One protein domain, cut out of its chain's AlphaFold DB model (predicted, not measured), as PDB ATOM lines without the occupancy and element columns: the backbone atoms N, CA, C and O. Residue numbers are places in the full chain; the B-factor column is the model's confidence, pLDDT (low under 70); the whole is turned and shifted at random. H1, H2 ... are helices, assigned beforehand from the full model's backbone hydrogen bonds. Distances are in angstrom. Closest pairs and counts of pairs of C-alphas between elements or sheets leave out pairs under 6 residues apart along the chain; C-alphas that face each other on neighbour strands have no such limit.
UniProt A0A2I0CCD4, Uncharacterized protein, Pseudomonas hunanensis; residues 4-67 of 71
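AT A GLANCE: This is residues 4 to 67 of the 71 residues of an uncharacterized protein of Pseudomonas hunanensis (UniProt A0A2I0CCD4). Two long helices form an open, lopsided U: H1 runs one way, residues 25 to 36 make the bend, and the longer H2 folds back with a gap between it and H1. The printed part has 64 residues, with two named helices in the order H1, H2 and no named strand; the class is all helix. It is only just extended, close to loose, with a radius of gyration of the C-alphas of 16.4 A and spans of 56 by 21 by 12 A.

IN THESE COORDINATES: H1, residues 5 to 24, measures 28.7 A from C-alpha 5 at (125.045, 128.814, 102.603) to C-alpha 24. H2, residues 37 to 67, measures 45.6 A and ends with C-alpha 67 at (138.981, 146.094, 89.970).

HOW THE PARTS SIT: H1 and H2 are apart, with no C-alpha of the one within 8 A of the other. In H1 and H2 every O i to N i+4 pair is within hydrogen-bond range.

THE WHOLE: The C-alphas of Gln 33 and Gln 67, the two farthest apart, are 55.8 A apart. The 12 residues between H1 and H2 are a long link. The printed part has no cut. Residue 67 has a pLDDT under 70.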
ATOM      1  N   ASP A   4     124.692 133.222 100.800       87.69
ATOM      2  CA  ASP A   4     125.682 132.156 100.817       87.69
ATOM      3  C   ASP A   4     125.454 131.185 101.986       87.69
ATOM      4  O   ASP A   4     125.393 131.573 103.159       87.69
ATOM      5  N   LYS A   5     125.345 129.895 101.654       87.88
ATOM      6  CA  LYS A   5     125.045 128.814 102.603       87.88
ATOM      7  C   LYS A   5     126.162 128.627 103.630       87.88
ATOM      8  O   LYS A   5     125.871 128.304 104.780       87.88
ATOM      9  N   LEU A   6     127.421 128.821 103.229       90.06
ATOM     10  CA  LEU A   6     128.568 128.674 104.125       90.06
ATOM     11  C   LEU A   6     128.595 129.802 105.160       90.06
ATOM     12  O   LEU A   6     128.693 129.534 106.355       90.06
ATOM     13  N   THR A   7     128.430 131.042 104.709       90.62
ATOM     14  CA  THR A   7     128.356 132.225 105.572       90.62
ATOM     15  C   THR A   7     127.209 132.094 106.571       90.62
ATOM     16  O   THR A   7     127.405 132.334 107.760       90.62
ATOM     17  N   LEU A   8     126.030 131.644 106.126       92.75
ATOM     18  CA  LEU A   8     124.897 131.415 107.024       92.75
ATOM     19  C   LEU A   8     125.207 130.340 108.078       92.75
ATOM     20  O   LEU A   8     124.967 130.563 109.260       92.75
ATOM     21  N   ALA A   9     125.781 129.204 107.671       93.75
ATOM     22  CA  ALA A   9     126.144 128.129 108.595       93.75
ATOM     23  C   ALA A   9     127.200 128.565 109.626       93.75
ATOM     24  O   ALA A   9     127.110 128.183 110.792       93.75
ATOM     25  N   LEU A  10     128.183 129.374 109.216       93.50
ATOM     26  CA  LEU A  10     129.191 129.940 110.117       93.50
ATOM     27  C   LEU A  10     128.561 130.886 111.143       93.50
ATOM     28  O   LEU A  10     128.824 130.747 112.336       93.50
ATOM     29  N   LEU A  11     127.697 131.799 110.694       93.44
ATOM     30  CA  LEU A  11     127.003 132.738 111.578       93.44
ATOM     31  C   LEU A  11     126.112 132.016 112.593       93.44
ATOM     32  O   LEU A  11     126.147 132.356 113.773       93.44
ATOM     33  N   SER A  12     125.361 130.998 112.161       95.12
ATOM     34  CA  SER A  12     124.542 130.189 113.070       95.12
ATOM     35  C   SER A  12     125.390 129.497 114.136       95.12
ATOM     36  O   SER A  12     125.095 129.624 115.318       95.12
ATOM     37  N   ARG A  13     126.495 128.845 113.749       95.50
ATOM     38  CA  ARG A  13     127.371 128.156 114.711       95.50
ATOM     39  C   ARG A  13     128.025 129.106 115.714       95.50
ATOM     40  O   ARG A  13     128.178 128.737 116.874       95.50
ATOM     41  N   LEU A  14     128.418 130.307 115.282       95.75
ATOM     42  CA  LEU A  14     128.958 131.324 116.188       95.75
ATOM     43  C   LEU A  14     127.897 131.799 117.186       95.75
ATOM     44  O   LEU A  14     128.199 131.922 118.370       95.75
ATOM     45  N   ALA A  15     126.661 132.010 116.729       96.38
ATOM     46  CA  ALA A  15     125.557 132.397 117.602       96.38
ATOM     47  C   ALA A  15     125.244 131.313 118.649       96.38
ATOM     48  O   ALA A  15     125.083 131.633 119.827       96.38
ATOM     49  N   ASP A  16     125.224 130.041 118.242       97.94
ATOM     50  CA  ASP A  16     124.997 128.913 119.152       97.94
ATOM     51  C   ASP A  16     126.097 128.834 120.226       97.94
ATOM     52  O   ASP A  16     125.796 128.755 121.417       97.94
ATOM     53  N   ALA A  17     127.370 128.951 119.828       96.81
ATOM     54  CA  ALA A  17     128.502 128.933 120.757       96.81
ATOM     55  C   ALA A  17     128.475 130.115 121.745       96.81
ATOM     56  O   ALA A  17     128.754 129.945 122.934       96.81
ATOM     57  N   GLN A  18     128.105 131.313 121.280       96.69
ATOM     58  CA  GLN A  18     127.944 132.494 122.137       96.69
ATOM     59  C   GLN A  18     126.830 132.301 123.172       96.69
ATOM     60  O   GLN A  18     126.999 132.659 124.340       96.69
ATOM     61  N   LEU A  19     125.696 131.725 122.760       97.88
ATOM     62  CA  LEU A  19     124.571 131.444 123.648       97.88
ATOM     63  C   LEU A  19     124.929 130.393 124.706       97.88
ATOM     64  O   LEU A  19     124.571 130.550 125.879       97.88
ATOM     65  N   GLU A  20     125.638 129.339 124.307       97.56
ATOM     66  CA  GLU A  20     126.106 128.295 125.217       97.56
ATOM     67  C   GLU A  20     127.079 128.868 126.253       97.56
ATOM     68  O   GLU A  20     126.859 128.699 127.454       97.56
ATOM     69  N   LEU A  21     128.079 129.641 125.815       96.56
ATOM     70  CA  LEU A  21     129.034 130.298 126.711       96.56
ATOM     71  C   LEU A  21     128.331 131.213 127.724       96.56
ATOM     72  O   LEU A  21     128.596 131.128 128.923       96.56
ATOM     73  N   ALA A  22     127.402 132.059 127.268       96.06
ATOM     74  CA  ALA A  22     126.644 132.949 128.147       96.06
ATOM     75  C   ALA A  22     125.798 132.177 129.173       96.06
ATOM     76  O   ALA A  22     125.652 132.607 130.320       96.06
ATOM     77  N   THR A  23     125.251 131.030 128.765       97.19
ATOM     78  CA  THR A  23     124.457 130.156 129.633       97.19
ATOM     79  C   THR A  23     125.329 129.490 130.697       97.19
ATOM     80  O   THR A  23     124.963 129.510 131.872       97.19
ATOM     81  N   LEU A  24     126.493 128.957 130.309       95.56
ATOM     82  CA  LEU A  24     127.446 128.297 131.208       95.56
ATOM     83  C   LEU A  24     128.080 129.269 132.210       95.56
ATOM     84  O   LEU A  24     128.234 128.938 133.383       95.56
ATOM     85  N   MET A  25     128.405 130.484 131.769       95.56
ATOM     86  CA  MET A  25     129.057 131.499 132.604       95.56
ATOM     87  C   MET A  25     128.079 132.283 133.491       95.56
ATOM     88  O   MET A  25     128.487 133.166 134.250       95.56
ATOM     89  N   LYS A  26     126.776 131.986 133.436       95.31
ATOM     90  CA  LYS A  26     125.763 132.707 134.210       95.31
ATOM     91  C   LYS A  26     125.990 132.534 135.716       95.31
ATOM     92  O   LYS A  26     125.809 131.456 136.267       95.31
ATOM     93  N   GLY A  27     126.317 133.634 136.396       91.88
ATOM     94  CA  GLY A  27     126.584 133.640 137.840       91.88
ATOM     95  C   GLY A  27     127.980 133.137 138.224       91.88
ATOM     96  O   GLY A  27     128.306 133.122 139.409       91.88
ATOM     97  N   VAL A  28     128.808 132.771 137.243       93.56
ATOM     98  CA  VAL A  28     130.220 132.442 137.440       93.56
ATOM     99  C   VAL A  28     131.011 133.747 137.532       93.56
ATOM    100  O   VAL A  28     130.843 134.651 136.716       93.56
ATOM    101  N   THR A  29     131.873 133.860 138.538       92.38
ATOM    102  CA  THR A  29     132.722 135.040 138.761       92.38
ATOM    103  C   THR A  29     134.162 134.607 138.986       92.38
ATOM    104  O   THR A  29     134.413 133.456 139.333       92.38
ATOM    105  N   THR A  30     135.109 135.534 138.862       89.44
ATOM    106  CA  THR A  30     136.538 135.275 139.114       89.44
ATOM    107  C   THR A  30     136.839 134.842 140.554       89.44
ATOM    108  O   THR A  30     137.908 134.312 140.830       89.44
ATOM    109  N   ALA A  31     135.901 135.036 141.488       90.06
ATOM    110  CA  ALA A  31     136.008 134.556 142.864       90.06
ATOM    111  C   ALA A  31     135.587 133.081 143.033       90.06
ATOM    112  O   ALA A  31     135.794 132.502 144.102       90.06
ATOM    113  N   CYS A  32     134.971 132.464 142.019       90.44
ATOM    114  CA  CYS A  32     134.584 131.058 142.060       90.44
ATOM    115  C   CYS A  32     135.831 130.160 141.990       90.44
ATOM    116  O   CYS A  32     136.674 130.323 141.111       90.44
ATOM    117  N   GLN A  33     135.934 129.165 142.880       85.88
ATOM    118  CA  GLN A  33     136.937 128.109 142.714       85.88
ATOM    119  C   GLN A  33     136.689 127.361 141.401       85.88
ATOM    120  O   GLN A  33     135.561 126.952 141.128       85.88
ATOM    121  N   GLY A  34     137.749 127.169 140.615       87.88
ATOM    122  CA  GLY A  34     137.656 126.529 139.303       87.88
ATOM    123  C   GLY A  34     137.113 127.443 138.203       87.88
ATOM    124  O   GLY A  34     136.562 126.938 137.230       87.88
ATOM    125  N   TYR A  35     137.240 128.768 138.350       93.62
ATOM    126  CA  TYR A  35     136.972 129.697 137.254       93.62
ATOM    127  C   TYR A  35     137.824 129.314 136.024       93.62
ATOM    128  O   TYR A  35     139.033 129.111 136.170       93.62
ATOM    129  N   PRO A  36     137.224 129.167 134.829       94.62
ATOM    130  CA  PRO A  36     137.907 128.616 133.660       94.62
ATOM    131  C   PRO A  36     138.759 129.678 132.939       94.62
ATOM    132  O   PRO A  36     138.565 129.930 131.753       94.62
ATOM    133  N   ASP A  37     139.696 130.315 133.654       95.38
ATOM    134  CA  ASP A  37     140.550 131.396 133.127       95.38
ATOM    135  C   ASP A  37     141.266 130.992 131.832       95.38
ATOM    136  O   ASP A  37     141.229 131.717 130.841       95.38
ATOM    137  N   GLU A  38     141.901 129.817 131.823       96.25
ATOM    138  CA  GLU A  38     142.694 129.355 130.679       96.25
ATOM    139  C   GLU A  38     141.824 129.101 129.440       96.25
ATOM    140  O   GLU A  38     142.200 129.470 128.327       96.25
ATOM    141  N   ASP A  39     140.639 128.518 129.617       96.56
ATOM    142  CA  ASP A  39     139.727 128.256 128.503       96.56
ATOM    143  C   ASP A  39     139.119 129.555 127.960       96.56
ATOM    144  O   ASP A  39     139.016 129.725 126.744       96.56
ATOM    145  N   LEU A  40     138.778 130.511 128.831       96.38
ATOM    146  CA  LEU A  40     138.304 131.836 128.417       96.38
ATOM    147  C   LEU A  40     139.392 132.626 127.682       96.38
ATOM    148  O   LEU A  40     139.097 133.283 126.681       96.38
ATOM    149  N   GLN A  41     140.645 132.517 128.123       96.81
ATOM    150  CA  GLN A  41     141.789 133.109 127.434       96.81
ATOM    151  C   GLN A  41     141.961 132.510 126.029       96.81
ATOM    152  O   GLN A  41     142.089 133.251 125.054       96.81
ATOM    153  N   ARG A  42     141.865 131.182 125.889       97.81
ATOM    154  CA  ARG A  42     141.916 130.511 124.576       97.81
ATOM    155  C   ARG A  42     140.758 130.918 123.664       97.81
ATOM    156  O   ARG A  42     140.952 131.063 122.458       97.81
ATOM    157  N   ILE A  43     139.558 131.124 124.217       96.75
ATOM    158  CA  ILE A  43     138.421 131.671 123.460       96.75
ATOM    159  C   ILE A  43     138.746 133.085 122.963       96.75
ATOM    160  O   ILE A  43     138.482 133.383 121.799       96.75
ATOM    161  N   SER A  44     139.351 133.934 123.799       96.88
ATOM    162  CA  SER A  44     139.777 135.281 123.397       96.88
ATOM    163  C   SER A  44     140.763 135.241 122.224       96.88
ATOM    164  O   SER A  44     140.564 135.930 121.227       96.88
ATOM    165  N   GLU A  45     141.781 134.385 122.291       97.69
ATOM    166  CA  GLU A  45     142.774 134.224 121.217       97.69
ATOM    167  C   GLU A  45     142.146 133.712 119.912       97.69
ATOM    168  O   GLU A  45     142.509 134.141 118.814       97.69
ATOM    169  N   ALA A  46     141.170 132.805 120.006       96.69
ATOM    170  CA  ALA A  46     140.432 132.334 118.838       96.69
ATOM    171  C   ALA A  46     139.576 133.448 118.208       96.69
ATOM    172  O   ALA A  46     139.469 133.518 116.980       96.69
ATOM    173  N   LEU A  47     138.989 134.333 119.021       96.81
ATOM    174  CA  LEU A  47     138.233 135.486 118.526       96.81
ATOM    175  C   LEU A  47     139.127 136.465 117.760       96.81
ATOM    176  O   LEU A  47     138.734 136.894 116.678       96.81
ATOM    177  N   GLU A  48     140.347 136.734 118.231       97.50
ATOM    178  CA  GLU A  48     141.310 137.574 117.498       97.50
ATOM    179  C   GLU A  48     141.610 137.014 116.097       97.50
ATOM    180  O   GLU A  48     141.651 137.751 115.107       97.50
ATOM    181  N   GLN A  49     141.758 135.691 115.975       97.06
ATOM    182  CA  GLN A  49     141.961 135.038 114.678       97.06
ATOM    183  C   GLN A  49     140.730 135.173 113.769       97.06
ATOM    184  O   GLN A  49     140.870 135.433 112.570       97.06
ATOM    185  N   ILE A  50     139.523 135.029 114.325       96.06
ATOM    186  CA  ILE A  50     138.267 135.219 113.588       96.06
ATOM    187  C   ILE A  50     138.154 136.667 113.089       96.06
ATOM    188  O   ILE A  50     137.833 136.886 111.919       96.06
ATOM    189  N   GLU A  51     138.462 137.653 113.930       95.75
ATOM    190  CA  GLU A  51     138.446 139.073 113.564       95.75
ATOM    191  C   GLU A  51     139.447 139.386 112.447       95.75
ATOM    192  O   GLU A  51     139.098 140.062 111.471       95.75
ATOM    193  N   ALA A  52     140.659 138.831 112.527       97.19
ATOM    194  CA  ALA A  52     141.665 138.968 111.479       97.19
ATOM    195  C   ALA A  52     141.180 138.393 110.134       97.19
ATOM    196  O   ALA A  52     141.350 139.028 109.089       97.19
ATOM    197  N   LEU A  53     140.527 137.227 110.143       96.44
ATOM    198  CA  LEU A  53     139.953 136.622 108.935       96.44
ATOM    199  C   LEU A  53     138.801 137.460 108.362       96.44
ATOM    200  O   LEU A  53     138.723 137.650 107.147       96.44
ATOM    201  N   ILE A  54     137.937 138.022 109.210       94.69
ATOM    202  CA  ILE A  54     136.863 138.929 108.772       94.69
ATOM    203  C   ILE A  54     137.448 140.187 108.115       94.69
ATOM    204  O   ILE A  54     136.952 140.628 107.072       94.69
ATOM    205  N   ALA A  55     138.524 140.750 108.675       95.00
ATOM    206  CA  ALA A  55     139.221 141.885 108.078       95.00
ATOM    207  C   ALA A  55     139.801 141.536 106.692       95.00
ATOM    208  O   ALA A  55     139.627 142.304 105.744       95.00
ATOM    209  N   GLN A  56     140.403 140.353 106.537       95.88
ATOM    210  CA  GLN A  56     140.906 139.873 105.241       95.88
ATOM    211  C   GLN A  56     139.788 139.676 104.205       95.88
ATOM    212  O   GLN A  56     139.959 140.033 103.034       95.88
ATOM    213  N   ILE A  57     138.629 139.151 104.623       93.62
ATOM    214  CA  ILE A  57     137.445 139.028 103.759       93.62
ATOM    215  C   ILE A  57     137.014 140.410 103.262       93.62
ATOM    216  O   ILE A  57     136.793 140.581 102.062       93.62
ATOM    217  N   ARG A  58     136.955 141.412 104.151       93.19
ATOM    218  CA  ARG A  58     136.640 142.797 103.767       93.19
ATOM    219  C   ARG A  58     137.618 143.318 102.714       93.19
ATOM    220  O   ARG A  58     137.171 143.764 101.663       93.19
ATOM    221  N   THR A  59     138.925 143.201 102.951       94.25
ATOM    222  CA  THR A  59     139.947 143.641 101.987       94.25
ATOM    223  C   THR A  59     139.792 142.952 100.630       94.25
ATOM    224  O   THR A  59     139.914 143.599  99.592       94.25
ATOM    225  N   SER A  60     139.476 141.655 100.622       93.06
ATOM    226  CA  SER A  60     139.277 140.884  99.388       93.06
ATOM    227  C   SER A  60     138.050 141.361  98.600       93.06
ATOM    228  O   SER A  60     138.115 141.505  97.379       93.06
ATOM    229  N   ILE A  61     136.945 141.652  99.294       92.00
ATOM    230  CA  ILE A  61     135.723 142.205  98.692       92.00
ATOM    231  C   ILE A  61     135.985 143.611  98.129       92.00
ATOM    232  O   ILE A  61     135.593 143.904  96.998       92.00
ATOM    233  N   ASP A  62     136.672 144.472  98.881       92.50
ATOM    234  CA  ASP A  62     136.989 145.839  98.453       92.50
ATOM    235  C   ASP A  62     137.894 145.850  97.211       92.50
ATOM    236  O   ASP A  62     137.663 146.627  96.276       92.50
ATOM    237  N   LEU A  63     138.878 144.948  97.154       91.06
ATOM    238  CA  LEU A  63     139.743 144.785  95.987       91.06
ATOM    239  C   LEU A  63     138.943 144.349  94.752       91.06
ATOM    240  O   LEU A  63     139.071 144.972  93.695       91.06
ATOM    241  N   ALA A  64     138.077 143.340  94.892       88.75
ATOM    242  CA  ALA A  64     137.226 142.861  93.802       88.75
ATOM    243  C   ALA A  64     136.307 143.973  93.259       88.75
ATOM    244  O   ALA A  64     136.182 144.152  92.045       88.75
ATOM    245  N   ASN A  65     135.726 144.782  94.148       86.31
ATOM    246  CA  ASN A  65     134.864 145.905  93.777       86.31
ATOM    247  C   ASN A  65     135.624 147.066  93.115       86.31
ATOM    248  O   ASN A  65     135.050 147.799  92.309       86.31
ATOM    249  N   THR A  66     136.900 147.255  93.454       79.75
ATOM    250  CA  THR A  66     137.744 148.306  92.866       79.75
ATOM    251  C   THR A  66     138.239 147.903  91.476       79.75
ATOM    252  O   THR A  66     138.241 148.727  90.564       79.75
ATOM    253  N   GLN A  67     138.582 146.627  91.278       68.19
ATOM    254  CA  GLN A  67     138.981 146.094  89.970       68.19
ATOM    255  C   GLN A  67     137.806 146.015  88.985       68.19
ATOM    256  O   GLN A  67     137.981 146.317  87.808       68.19
TER     257      GLN A  67